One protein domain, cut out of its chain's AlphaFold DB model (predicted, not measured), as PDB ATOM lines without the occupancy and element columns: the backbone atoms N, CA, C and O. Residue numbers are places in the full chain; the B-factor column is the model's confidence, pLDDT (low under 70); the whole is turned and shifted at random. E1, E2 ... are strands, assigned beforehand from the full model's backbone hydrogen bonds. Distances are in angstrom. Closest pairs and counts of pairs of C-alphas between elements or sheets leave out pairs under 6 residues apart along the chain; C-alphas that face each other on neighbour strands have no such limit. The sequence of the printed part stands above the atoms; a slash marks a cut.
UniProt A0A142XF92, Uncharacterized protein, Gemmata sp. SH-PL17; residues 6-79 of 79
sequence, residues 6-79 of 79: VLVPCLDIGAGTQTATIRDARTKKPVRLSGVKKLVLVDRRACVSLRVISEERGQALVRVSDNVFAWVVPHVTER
ATOM      1  N   VAL A   6     -26.470   9.360 -27.960       90.06
ATOM      2  CA  VAL A   6     -26.935   9.425 -26.573       90.06
ATOM      3  C   VAL A   6     -28.370   9.907 -26.528       90.06
ATOM      4  O   VAL A   6     -28.752  10.837 -27.241       90.06
ATOM      5  N   LEU A   7     -29.155   9.303 -25.640       91.94
ATOM      6  CA  LEU A   7     -30.508   9.751 -25.357       91.94
ATOM      7  C   LEU A   7     -30.464  10.839 -24.290       91.94
ATOM      8  O   LEU A   7     -29.982  10.622 -23.175       91.94
ATOM      9  N   VAL A   8     -30.978  12.019 -24.632       92.69
ATOM     10  CA  VAL A   8     -31.012  13.188 -23.748       92.69
ATOM     11  C   VAL A   8     -32.463  13.534 -23.429       92.69
ATOM     12  O   VAL A   8     -33.253  13.703 -24.359       92.69
ATOM     13  N   PRO A   9     -32.840  13.674 -22.148       93.06
ATOM     14  CA  PRO A   9     -34.215  13.941 -21.773       93.06
ATOM     15  C   PRO A   9     -34.590  15.375 -22.147       93.06
ATOM     16  O   PRO A   9     -33.865  16.331 -21.852       93.06
ATOM     17  N   CYS A  10     -35.742  15.516 -22.791       93.00
ATOM     18  CA  CYS A  10     -36.307  16.795 -23.182       93.00
ATOM     19  C   CYS A  10     -36.958  17.461 -21.963       93.00
ATOM     20  O   CYS A  10     -37.627  16.810 -21.163       93.00
ATOM     21  N   LEU A  11     -36.768  18.772 -21.831       92.88
ATOM     22  CA  LEU A  11     -37.519  19.633 -20.921       92.88
ATOM     23  C   LEU A  11     -38.899  19.971 -21.491       92.88
ATOM     24  O   LEU A  11     -39.862  20.066 -20.741       92.88
ATOM     25  N   ASP A  12     -38.961  20.177 -22.806       93.19
ATOM     26  CA  ASP A  12     -40.166  20.554 -23.537       93.19
ATOM     27  C   ASP A  12     -40.090  20.031 -24.979       93.19
ATOM     28  O   ASP A  12     -38.991  19.852 -25.519       93.19
ATOM     29  N   ILE A  13     -41.247  19.782 -25.597       91.62
ATOM     30  CA  ILE A  13     -41.361  19.313 -26.982       91.62
ATOM     31  C   ILE A  13     -42.332  20.230 -27.717       91.62
ATOM     32  O   ILE A  13     -43.513  20.305 -27.383       91.62
ATOM     33  N   GLY A  14     -41.854  20.880 -28.773       87.75
ATOM     34  CA  GLY A  14     -42.690  21.735 -29.597       87.75
ATOM     35  C   GLY A  14     -43.643  20.906 -30.455       87.75
ATOM     36  O   GLY A  14     -43.238  20.358 -31.485       87.75
ATOM     37  N   ALA A  15     -44.920  20.861 -30.072       78.38
ATOM     38  CA  ALA A  15     -45.973  20.220 -30.855       78.38
ATOM     39  C   ALA A  15     -46.003  20.786 -32.288       78.38
ATOM     40  O   ALA A  15     -46.091  21.995 -32.492       78.38
ATOM     41  N   GLY A  16     -45.866  19.914 -33.290       78.31
ATOM     42  CA  GLY A  16     -45.936  20.284 -34.710       78.31
ATOM     43  C   GLY A  16     -44.733  21.050 -35.280       78.31
ATOM     44  O   GLY A  16     -44.720  21.314 -36.476       78.31
ATOM     45  N   THR A  17     -43.708  21.382 -34.482       81.38
ATOM     46  CA  THR A  17     -42.566  22.203 -34.949       81.38
ATOM     47  C   THR A  17     -41.249  21.441 -35.084       81.38
ATOM     48  O   THR A  17     -40.240  22.043 -35.438       81.38
ATOM     49  N   GLN A  18     -41.228  20.129 -34.804       89.12
ATOM     50  CA  GLN A  18     -39.995  19.319 -34.775       89.12
ATOM     51  C   GLN A  18     -38.889  19.975 -33.929       89.12
ATOM     52  O   GLN A  18     -37.702  19.918 -34.258       89.12
ATOM     53  N   THR A  19     -39.284  20.649 -32.847       91.94
ATOM     54  CA  THR A  19     -38.354  21.261 -31.901       91.94
ATOM     55  C   THR A  19     -38.443  20.561 -30.555       91.94
ATOM     56  O   THR A  19     -39.502  20.068 -30.168       91.94
ATOM     57  N   ALA A  20     -37.325  20.502 -29.843       93.31
ATOM     58  CA  ALA A  20     -37.280  20.036 -28.463       93.31
ATOM     59  C   ALA A  20     -36.335  20.931 -27.673       93.31
ATOM     60  O   ALA A  20     -35.403  21.501 -28.233       93.31
ATOM     61  N   THR A  21     -36.550  21.053 -26.375       94.81
ATOM     62  CA  THR A  21     -35.646  21.797 -25.499       94.81
ATOM     63  C   THR A  21     -34.924  20.822 -24.591       94.81
ATOM     64  O   THR A  21     -35.563  19.998 -23.947       94.81
ATOM     65  N   ILE A  22     -33.603  20.922 -24.500       94.44
ATOM     66  CA  ILE A  22     -32.776  20.180 -23.539       94.44
ATOM     67  C   ILE A  22     -32.104  21.150 -22.567       94.44
ATOM     68  O   ILE A  22     -32.174  22.366 -22.733       94.44
ATOM     69  N   ARG A  23     -31.452  20.622 -21.532       95.31
ATOM     70  CA  ARG A  23     -30.674  21.420 -20.581       95.31
ATOM     71  C   ARG A  23     -29.189  21.254 -20.850       95.31
ATOM     72  O   ARG A  23     -28.694  20.131 -20.787       95.31
ATOM     73  N   ASP A  24     -28.484  22.360 -21.060       94.25
ATOM     74  CA  ASP A  24     -27.027  22.332 -21.111       94.25
ATOM     75  C   ASP A  24     -26.460  21.988 -19.721       94.25
ATOM     76  O   ASP A  24     -26.812  22.588 -18.699       94.25
ATOM     77  N   ALA A  25     -25.596  20.981 -19.668       93.00
ATOM     78  CA  ALA A  25     -25.082  20.402 -18.440       93.00
ATOM     79  C   ALA A  25     -24.141  21.349 -17.682       93.00
ATOM     80  O   ALA A  25     -24.099  21.278 -16.447       93.00
ATOM     81  N   ARG A  26     -23.434  22.246 -18.387       92.06
ATOM     82  CA  ARG A  26     -22.459  23.182 -17.805       92.06
ATOM     83  C   ARG A  26     -23.126  24.465 -17.329       92.06
ATOM     84  O   ARG A  26     -22.935  24.876 -16.193       92.06
ATOM     85  N   THR A  27     -23.933  25.077 -18.188       93.00
ATOM     86  CA  THR A  27     -24.559  26.382 -17.930       93.00
ATOM     87  C   THR A  27     -25.913  26.278 -17.240       93.00
ATOM     88  O   THR A  27     -26.430  27.283 -16.758       93.00
ATOM     89  N   LYS A  28     -26.514  25.077 -17.215       92.75
ATOM     90  CA  LYS A  28     -27.886  24.804 -16.750       92.75
ATOM     91  C   LYS A  28     -28.978  25.545 -17.528       92.75
ATOM     92  O   LYS A  28     -30.146  25.451 -17.153       92.75
ATOM     93  N   LYS A  29     -28.629  26.236 -18.618       94.88
ATOM     94  CA  LYS A  29     -29.577  26.968 -19.460       94.88
ATOM     95  C   LYS A  29     -30.318  26.016 -20.410       94.88
ATOM     96  O   LYS A  29     -29.757  24.992 -20.810       94.88
ATOM     97  N   PRO A  30     -31.574  26.331 -20.768       94.62
ATOM     98  CA  PRO A  30     -32.288  25.599 -21.801       94.62
ATOM     99  C   PRO A  30     -31.648  25.854 -23.172       94.62
ATOM    100  O   PRO A  30     -31.274  26.982 -23.492       94.62
ATOM    101  N   VAL A  31     -31.552  24.805 -23.981       93.81
ATOM    102  CA  VAL A  31     -31.057  24.850 -25.358       93.81
ATOM    103  C   VAL A  31     -32.112  24.243 -26.263       93.81
ATOM    104  O   VAL A  31     -32.511  23.090 -26.086       93.81
ATOM    105  N   ARG A  32     -32.577  25.033 -27.230       92.88
ATOM    106  CA  ARG A  32     -33.587  24.606 -28.193       92.88
ATOM    107  C   ARG A  32     -32.926  23.907 -29.377       92.88
ATOM    108  O   ARG A  32     -32.068  24.470 -30.046       92.88
ATOM    109  N   LEU A  33     -33.378  22.694 -29.639       91.19
ATOM    110  CA  LEU A  33     -33.075  21.888 -30.810       91.19
ATOM    111  C   LEU A  33     -34.101  22.185 -31.898       91.19
ATOM    112  O   LEU A  33     -35.297  22.306 -31.614       91.19
ATOM    113  N   SER A  34     -33.641  22.239 -33.142       88.94
ATOM    114  CA  SER A  34     -34.502  22.342 -34.325       88.94
ATOM    115  C   SER A  34     -34.264  21.150 -35.243       88.94
ATOM    116  O   SER A  34     -33.154  20.627 -35.297       88.94
ATOM    117  N   GLY A  35     -35.300  20.702 -35.956       85.06
ATOM    118  CA  GLY A  35     -35.196  19.549 -36.853       85.06
ATOM    119  C   GLY A  35     -35.046  18.213 -36.117       85.06
ATOM    120  O   GLY A  35     -34.395  17.295 -36.617       85.06
ATOM    121  N   VAL A  36     -35.632  18.094 -34.924       87.81
ATOM    122  CA  VAL A  36     -35.678  16.844 -34.161       87.81
ATOM    123  C   VAL A  36     -36.574  15.852 -34.898       87.81
ATOM    124  O   VAL A  36     -37.797  15.970 -34.886       87.81
ATOM    125  N   LYS A  37     -35.952  14.869 -35.556       78.50
ATOM    126  CA  LYS A  37     -36.658  13.846 -36.349       78.50
ATOM    127  C   LYS A  37     -37.092  12.635 -35.532       78.50
ATOM    128  O   LYS A  37     -38.036  11.953 -35.915       78.50
ATOM    129  N   LYS A  38     -36.386  12.345 -34.436       81.81
ATOM    130  CA  LYS A  38     -36.601  11.148 -33.621       81.81
ATOM    131  C   LYS A  38     -36.700  11.532 -32.150       81.81
ATOM    132  O   LYS A  38     -35.746  12.052 -31.573       81.81
ATOM    133  N   LEU A  39     -37.860  11.248 -31.570       87.00
ATOM    134  CA  LEU A  39     -38.101  11.275 -30.133       87.00
ATOM    135  C   LEU A  39     -38.310   9.838 -29.662       87.00
ATOM    136  O   LEU A  39     -39.009   9.063 -30.311       87.00
ATOM    137  N   VAL A  40     -37.690   9.490 -28.544       90.38
ATOM    138  CA  VAL A  40     -37.752   8.165 -27.925       90.38
ATOM    139  C   VAL A  40     -38.306   8.341 -26.523       90.38
ATOM    140  O   VAL A  40     -37.839   9.200 -25.784       90.38
ATOM    141  N   LEU A  41     -39.305   7.553 -26.141       89.19
ATOM    142  CA  LEU A  41     -39.818   7.577 -24.775       89.19
ATOM    143  C   LEU A  41     -39.004   6.600 -23.915       89.19
ATOM    144  O   LEU A  41     -38.999   5.405 -24.192       89.19
ATOM    145  N   VAL A  42     -38.342   7.102 -22.873       89.00
ATOM    146  CA  VAL A  42     -37.573   6.312 -21.895       89.00
ATOM    147  C   VAL A  42     -38.053   6.692 -20.503       89.00
ATOM    148  O   VAL A  42     -38.111   7.876 -20.190       89.00
ATOM    149  N   ASP A  43     -38.450   5.725 -19.676       87.50
ATOM    150  CA  ASP A  43     -38.921   5.969 -18.301       87.50
ATOM    151  C   ASP A  43     -39.974   7.089 -18.187       87.50
ATOM    152  O   ASP A  43     -39.937   7.940 -17.297       87.50
ATOM    153  N   ARG A  44     -40.936   7.102 -19.123       86.88
ATOM    154  CA  ARG A  44     -41.993   8.131 -19.255       86.88
ATOM    155  C   ARG A  44     -41.478   9.548 -19.547       86.88
ATOM    156  O   ARG A  44     -42.235  10.509 -19.437       86.88
ATOM    157  N   ARG A  45     -40.215   9.694 -19.943       87.88
ATOM    158  CA  ARG A  45     -39.611  10.948 -20.395       87.88
ATOM    159  C   ARG A  45     -39.343  10.871 -21.884       87.88
ATOM    160  O   ARG A  45     -38.796   9.893 -22.383       87.88
ATOM    161  N   ALA A  46     -39.734  11.913 -22.602       91.62
ATOM    162  CA  ALA A  46     -39.333  12.039 -23.988       91.62
ATOM    163  C   ALA A  46     -37.852  12.404 -24.049       91.62
ATOM    164  O   ALA A  46     -37.406  13.358 -23.412       91.62
ATOM    165  N   CYS A  47     -37.104  11.653 -24.834       92.69
ATOM    166  CA  CYS A  47     -35.686  11.823 -25.061       92.69
ATOM    167  C   CYS A  47     -35.434  12.068 -26.544       92.69
ATOM    168  O   CYS A  47     -36.133  11.543 -27.409       92.69
ATOM    169  N   VAL A  48     -34.404  12.845 -26.840       91.94
ATOM    170  CA  VAL A  48     -33.885  13.021 -28.194       91.94
ATOM    171  C   VAL A  48     -32.593  12.223 -28.328       91.94
ATOM    172  O   VAL A  48     -31.765  12.246 -27.417       91.94
ATOM    173  N   SER A  49     -32.429  11.516 -29.448       91.06
ATOM    174  CA  SER A  49     -31.140  10.912 -29.797       91.06
ATOM    175  C   SER A  49     -30.241  11.978 -30.408       91.06
ATOM    176  O   SER A  49     -30.621  12.622 -31.391       91.06
ATOM    177  N   LEU A  50     -29.074  12.196 -29.806       90.00
ATOM    178  CA  LEU A  50     -28.094  13.164 -30.274       90.00
ATOM    179  C   LEU A  50     -26.755  12.487 -30.516       90.00
ATOM    180  O   LEU A  50     -26.271  11.698 -29.707       90.00
ATOM    181  N   ARG A  51     -26.132  12.855 -31.634       89.50
ATOM    182  CA  ARG A  51     -24.811  12.362 -32.001       89.50
ATOM    183  C   ARG A  51     -23.742  13.002 -31.126       89.50
ATOM    184  O   ARG A  51     -23.629  14.231 -31.066       89.50
ATOM    185  N   VAL A  52     -22.925  12.155 -30.516       90.38
ATOM    186  CA  VAL A  52     -21.787  12.561 -29.698       90.38
ATOM    187  C   VAL A  52     -20.626  12.983 -30.593       90.38
ATOM    188  O   VAL A  52     -20.280  12.306 -31.563       90.38
ATOM    189  N   ILE A  53     -20.028  14.125 -30.263       92.31
ATOM    190  CA  ILE A  53     -18.795  14.626 -30.882       92.31
ATOM    191  C   ILE A  53     -17.599  14.275 -30.006       92.31
ATOM    192  O   ILE A  53     -16.573  13.823 -30.508       92.31
ATOM    193  N   SER A  54     -17.737  14.489 -28.701       91.75
ATOM    194  CA  SER A  54     -16.735  14.145 -27.699       91.75
ATOM    195  C   SER A  54     -17.403  13.871 -26.356       91.75
ATOM    196  O   SER A  54     -18.536  14.288 -26.116       91.75
ATOM    197  N   GLU A  55     -16.694  13.177 -25.472       90.69
ATOM    198  CA  GLU A  55     -17.138  12.902 -24.107       90.69
ATOM    199  C   GLU A  55     -16.093  13.414 -23.116       90.69
ATOM    200  O   GLU A  55     -14.889  13.308 -23.346       90.69
ATOM    201  N   GLU A  56     -16.548  13.978 -22.000       90.31
ATOM    202  CA  GLU A  56     -15.682  14.468 -20.932       90.31
ATOM    203  C   GLU A  56     -16.395  14.325 -19.585       90.31
ATOM    204  O   GLU A  56     -17.499  14.836 -19.401       90.31
ATOM    205  N   ARG A  57     -15.759  13.650 -18.614       87.31
ATOM    206  CA  ARG A  57     -16.240  13.547 -17.218       87.31
ATOM    207  C   ARG A  57     -17.726  13.141 -17.095       87.31
ATOM    208  O   ARG A  57     -18.466  13.722 -16.304       87.31
ATOM    209  N   GLY A  58     -18.170  12.159 -17.887       85.62
ATOM    210  CA  GLY A  58     -19.557  11.660 -17.870       85.62
ATOM    211  C   GLY A  58     -20.584  12.573 -18.554       85.62
ATOM    212  O   GLY A  58     -21.785  12.373 -18.396       85.62
ATOM    213  N   GLN A  59     -20.129  13.581 -19.298       92.00
ATOM    214  CA  GLN A  59     -20.954  14.433 -20.150       92.00
ATOM    215  C   GLN A  59     -20.566  14.218 -21.612       92.00
ATOM    216  O   GLN A  59     -19.412  13.909 -21.911       92.00
ATOM    217  N   ALA A  60     -21.512  14.433 -22.518       92.50
ATOM    218  CA  ALA A  60     -21.279  14.384 -23.955       92.50
ATOM    219  C   ALA A  60     -21.426  15.781 -24.564       92.50
ATOM    220  O   ALA A  60     -22.354  16.519 -24.228       92.50
ATOM    221  N   LEU A  61     -20.524  16.141 -25.470       94.06
ATOM    222  CA  LEU A  61     -20.674  17.292 -26.347       94.06
ATOM    223  C   LEU A  61     -21.456  16.856 -27.582       94.06
ATOM    224  O   LEU A  61     -21.031  15.960 -28.315       94.06
ATOM    225  N   VAL A  62     -22.581  17.516 -27.829       92.25
ATOM    226  CA  VAL A  62     -23.466  17.226 -28.960       92.25
ATOM    227  C   VAL A  62     -23.685  18.483 -29.791       92.25
ATOM    228  O   VAL A  62     -23.720  19.597 -29.263       92.25
ATOM    229  N   ARG A  63     -23.842  18.320 -31.108       90.00
ATOM    230  CA  ARG A  63     -24.293  19.411 -31.984       90.00
ATOM    231  C   ARG A  63     -25.815  19.477 -31.938       90.00
ATOM    232  O   ARG A  63     -26.481  18.479 -32.196       90.00
ATOM    233  N   VAL A  64     -26.345  20.656 -31.632       87.38
ATOM    234  CA  VAL A  64     -27.791  20.897 -31.472       87.38
ATOM    235  C   VAL A  64     -28.399  21.671 -32.648       87.38
ATOM    236  O   VAL A  64     -29.593  21.549 -32.908       87.38
ATOM    237  N   SER A  65     -27.582  22.432 -33.382       83.25
ATOM    238  CA  SER A  65     -27.913  23.065 -34.667       83.25
ATOM    239  C   SER A  65     -26.627  23.474 -35.398       83.25
ATOM    240  O   SER A  65     -25.524  23.190 -34.921       83.25
ATOM    241  N   ASP A  66     -26.745  24.158 -36.539       83.31
ATOM    242  CA  ASP A  66     -25.591  24.701 -37.260       83.31
ATOM    243  C   ASP A  66     -24.732  25.562 -36.331       83.31
ATOM    244  O   ASP A  66     -25.193  26.551 -35.768       83.31
ATOM    245  N   ASN A  67     -23.484  25.133 -36.133       83.12
ATOM    246  CA  ASN A  67     -22.487  25.764 -35.261       83.12
ATOM    247  C   ASN A  67     -22.881  25.943 -33.783       83.12
ATOM    248  O   ASN A  67     -22.146  26.597 -33.045       83.12
ATOM    249  N   VAL A  68     -23.971  25.327 -33.320       87.25
ATOM    250  CA  VAL A  68     -24.350  25.339 -31.903       87.25
ATOM    251  C   VAL A  68     -24.094  23.968 -31.304       87.25
ATOM    252  O   VAL A  68     -24.509  22.931 -31.833       87.25
ATOM    253  N   PHE A  69     -23.421  23.983 -30.163       91.19
ATOM    254  CA  PHE A  69     -23.058  22.801 -29.405       91.19
ATOM    255  C   PHE A  69     -23.548  22.956 -27.972       91.19
ATOM    256  O   PHE A  69     -23.567  24.064 -27.439       91.19
ATOM    257  N   ALA A  70     -23.932  21.845 -27.358       93.69
ATOM    258  CA  ALA A  70     -24.337  21.807 -25.963       93.69
ATOM    259  C   ALA A  70     -23.666  20.630 -25.269       93.69
ATOM    260  O   ALA A  70     -23.459  19.571 -25.869       93.69
ATOM    261  N   TRP A  71     -23.356  20.813 -23.991       95.31
ATOM    262  CA  TRP A  71     -22.979  19.698 -23.136       95.31
ATOM    263  C   TRP A  71     -24.237  19.065 -22.565       95.31
ATOM    264  O   TRP A  71     -25.120  19.766 -22.083       95.31
ATOM    265  N   VAL A  72     -24.325  17.742 -22.589       94.25
ATOM    266  CA  VAL A  72     -25.480  16.996 -22.084       94.25
ATOM    267  C   VAL A  72     -25.026  15.904 -21.133       94.25
ATOM    268  O   VAL A  72     -23.929  15.365 -21.262       94.25
ATOM    269  N   VAL A  73     -25.882  15.575 -20.168       91.56
ATOM    270  CA  VAL A  73     -25.733  14.358 -19.368       91.56
ATOM    271  C   VAL A  73     -26.545  13.271 -20.075       91.56
ATOM    272  O   VAL A  73     -27.768  13.425 -20.154       91.56
ATOM    273  N   PRO A  74     -25.909  12.218 -20.618       85.75
ATOM    274  CA  PRO A  74     -26.626  11.103 -21.225       85.75
ATOM    275  C   PRO A  74     -27.576  10.470 -20.209       85.75
ATOM    276  O   PRO A  74     -27.190  10.211 -19.070       85.75
ATOM    277  N   HIS A  75     -28.823  10.228 -20.607       80.06
ATOM    278  CA  HIS A  75     -29.765   9.467 -19.788       80.06
ATOM    279  C   HIS A  75     -29.577   7.966 -19.994       80.06
ATOM    280  O   HIS A  75     -29.588   7.208 -19.030       80.06
ATOM    281  N   VAL A  76     -29.349   7.572 -21.247       74.94
ATOM    282  CA  VAL A  76     -28.930   6.234 -21.663       74.94
ATOM    283  C   VAL A  76     -27.918   6.410 -22.792       74.94
ATOM    284  O   VAL A  76     -28.116   7.244 -23.682       74.94
ATOM    285  N   THR A  77     -26.834   5.645 -22.750       61.34
ATOM    286  CA  THR A  77     -25.884   5.546 -23.860       61.34
ATOM    287  C   THR A  77     -26.310   4.369 -24.733       61.34
ATOM    288  O   THR A  77     -26.236   3.227 -24.280       61.34
ATOM    289  N   GLU A  78     -26.777   4.628 -25.957       56.97
ATOM    290  CA  GLU A  78     -27.005   3.568 -26.946       56.97
ATOM    291  C   GLU A  78     -25.652   3.282 -27.623       56.97
ATOM    292  O   GLU A  78     -25.029   4.180 -28.193       56.97
ATOM    293  N   ARG A  79     -25.139   2.057 -27.467       53.06
ATOM    294  CA  ARG A  79     -23.877   1.605 -28.077       53.06
ATOM    295  C   ARG A  79     -24.121   0.882 -29.390       53.06
ATOM    296  O   ARG A  79     -25.096   0.103 -29.442       53.06
TER     297      ARG A  79
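Overview. This is residues 6 to 79 of the 79 residues of an uncharacterized protein of Gemmata sp. SH-PL17 (UniProt A0A142XF92). Two sheets stand face to face with their strands crossed, a small sandwich: a three-strand sheet of E2, E3 and E4 covers part of a larger, strongly twisted sheet of E1, E5, E6, E7, E8 and E9. The larger sheet is built round the long, sharply bent strand E6, and the hairpin turns of E2 with E3 and of E6 with E7 reach out at opposite ends. The printed part has 74 residues with nine named strands, E1 to E9 in chain order, and no named helix; the class is all strand. E2 E3 E4 and E5 E6 E7 E8 are meanders, each strand the antiparallel neighbour of the one before. The whole is compact, with a radius of gyration of the C-alphas of 11.2 A and spans of 34 by 28 by 21 A.

Arrangement. E1, residues 6 to 9, runs on into E2, residues 12 to 14, at 96 degrees. E2 and E3, residues 19 to 23, form an antiparallel hairpin, with N 14 and O 19 at 2.9 A. E3 and E4, residues 30 to 34, form another, with N 33 and O 20 at 2.7 A. E5, residues 39 to 42, forms a hairpin with E6, residues 45 to 56, with N 47 and O 40 at 2.7 A. E1 lies on the other side of E6 from E5, antiparallel to E6, with N 8 and O 48 at 2.9 A. E6 bends by 100 degrees at residue 53, and its residues 52 to 56 pair with E7, residues 59 to 65, with N 61 and O 54 at 2.8 A. E7 and E8, residues 68 to 72, form a hairpin, with N 72 and O 60 at 2.8 A. E9, residues 76 to 78, is antiparallel to E1, with N 7 and O 76 at 3.0 A. Between the sheets, the closest C-alphas of E4 and E7 are those of Leu 33 and Val 64, 5.4 A apart. E1 and E4 are apart.

Along the chain. E1 begins at C-alpha 6, (-26.935, 9.425, -26.573). From first to last C-alpha, E3 measures 13.7 A, E4 13.1 A, E7 18.3 A and E8 12.9 A. E6, 24.2 A, runs from C-alpha 45 at (-39.611, 10.948, -20.395) to C-alpha 56 at (-15.682, 14.468, -20.932). E9 ends at C-alpha 78, (-27.005, 3.568, -26.946).

Size, cuts and confidence. The two C-alphas farthest apart are those of Gly 16 and Arg 57, 35.1 A. The printed part has no cut and no long link. The model's mean pLDDT over the printed part is 88.3; residues 77 to 79 are under 70.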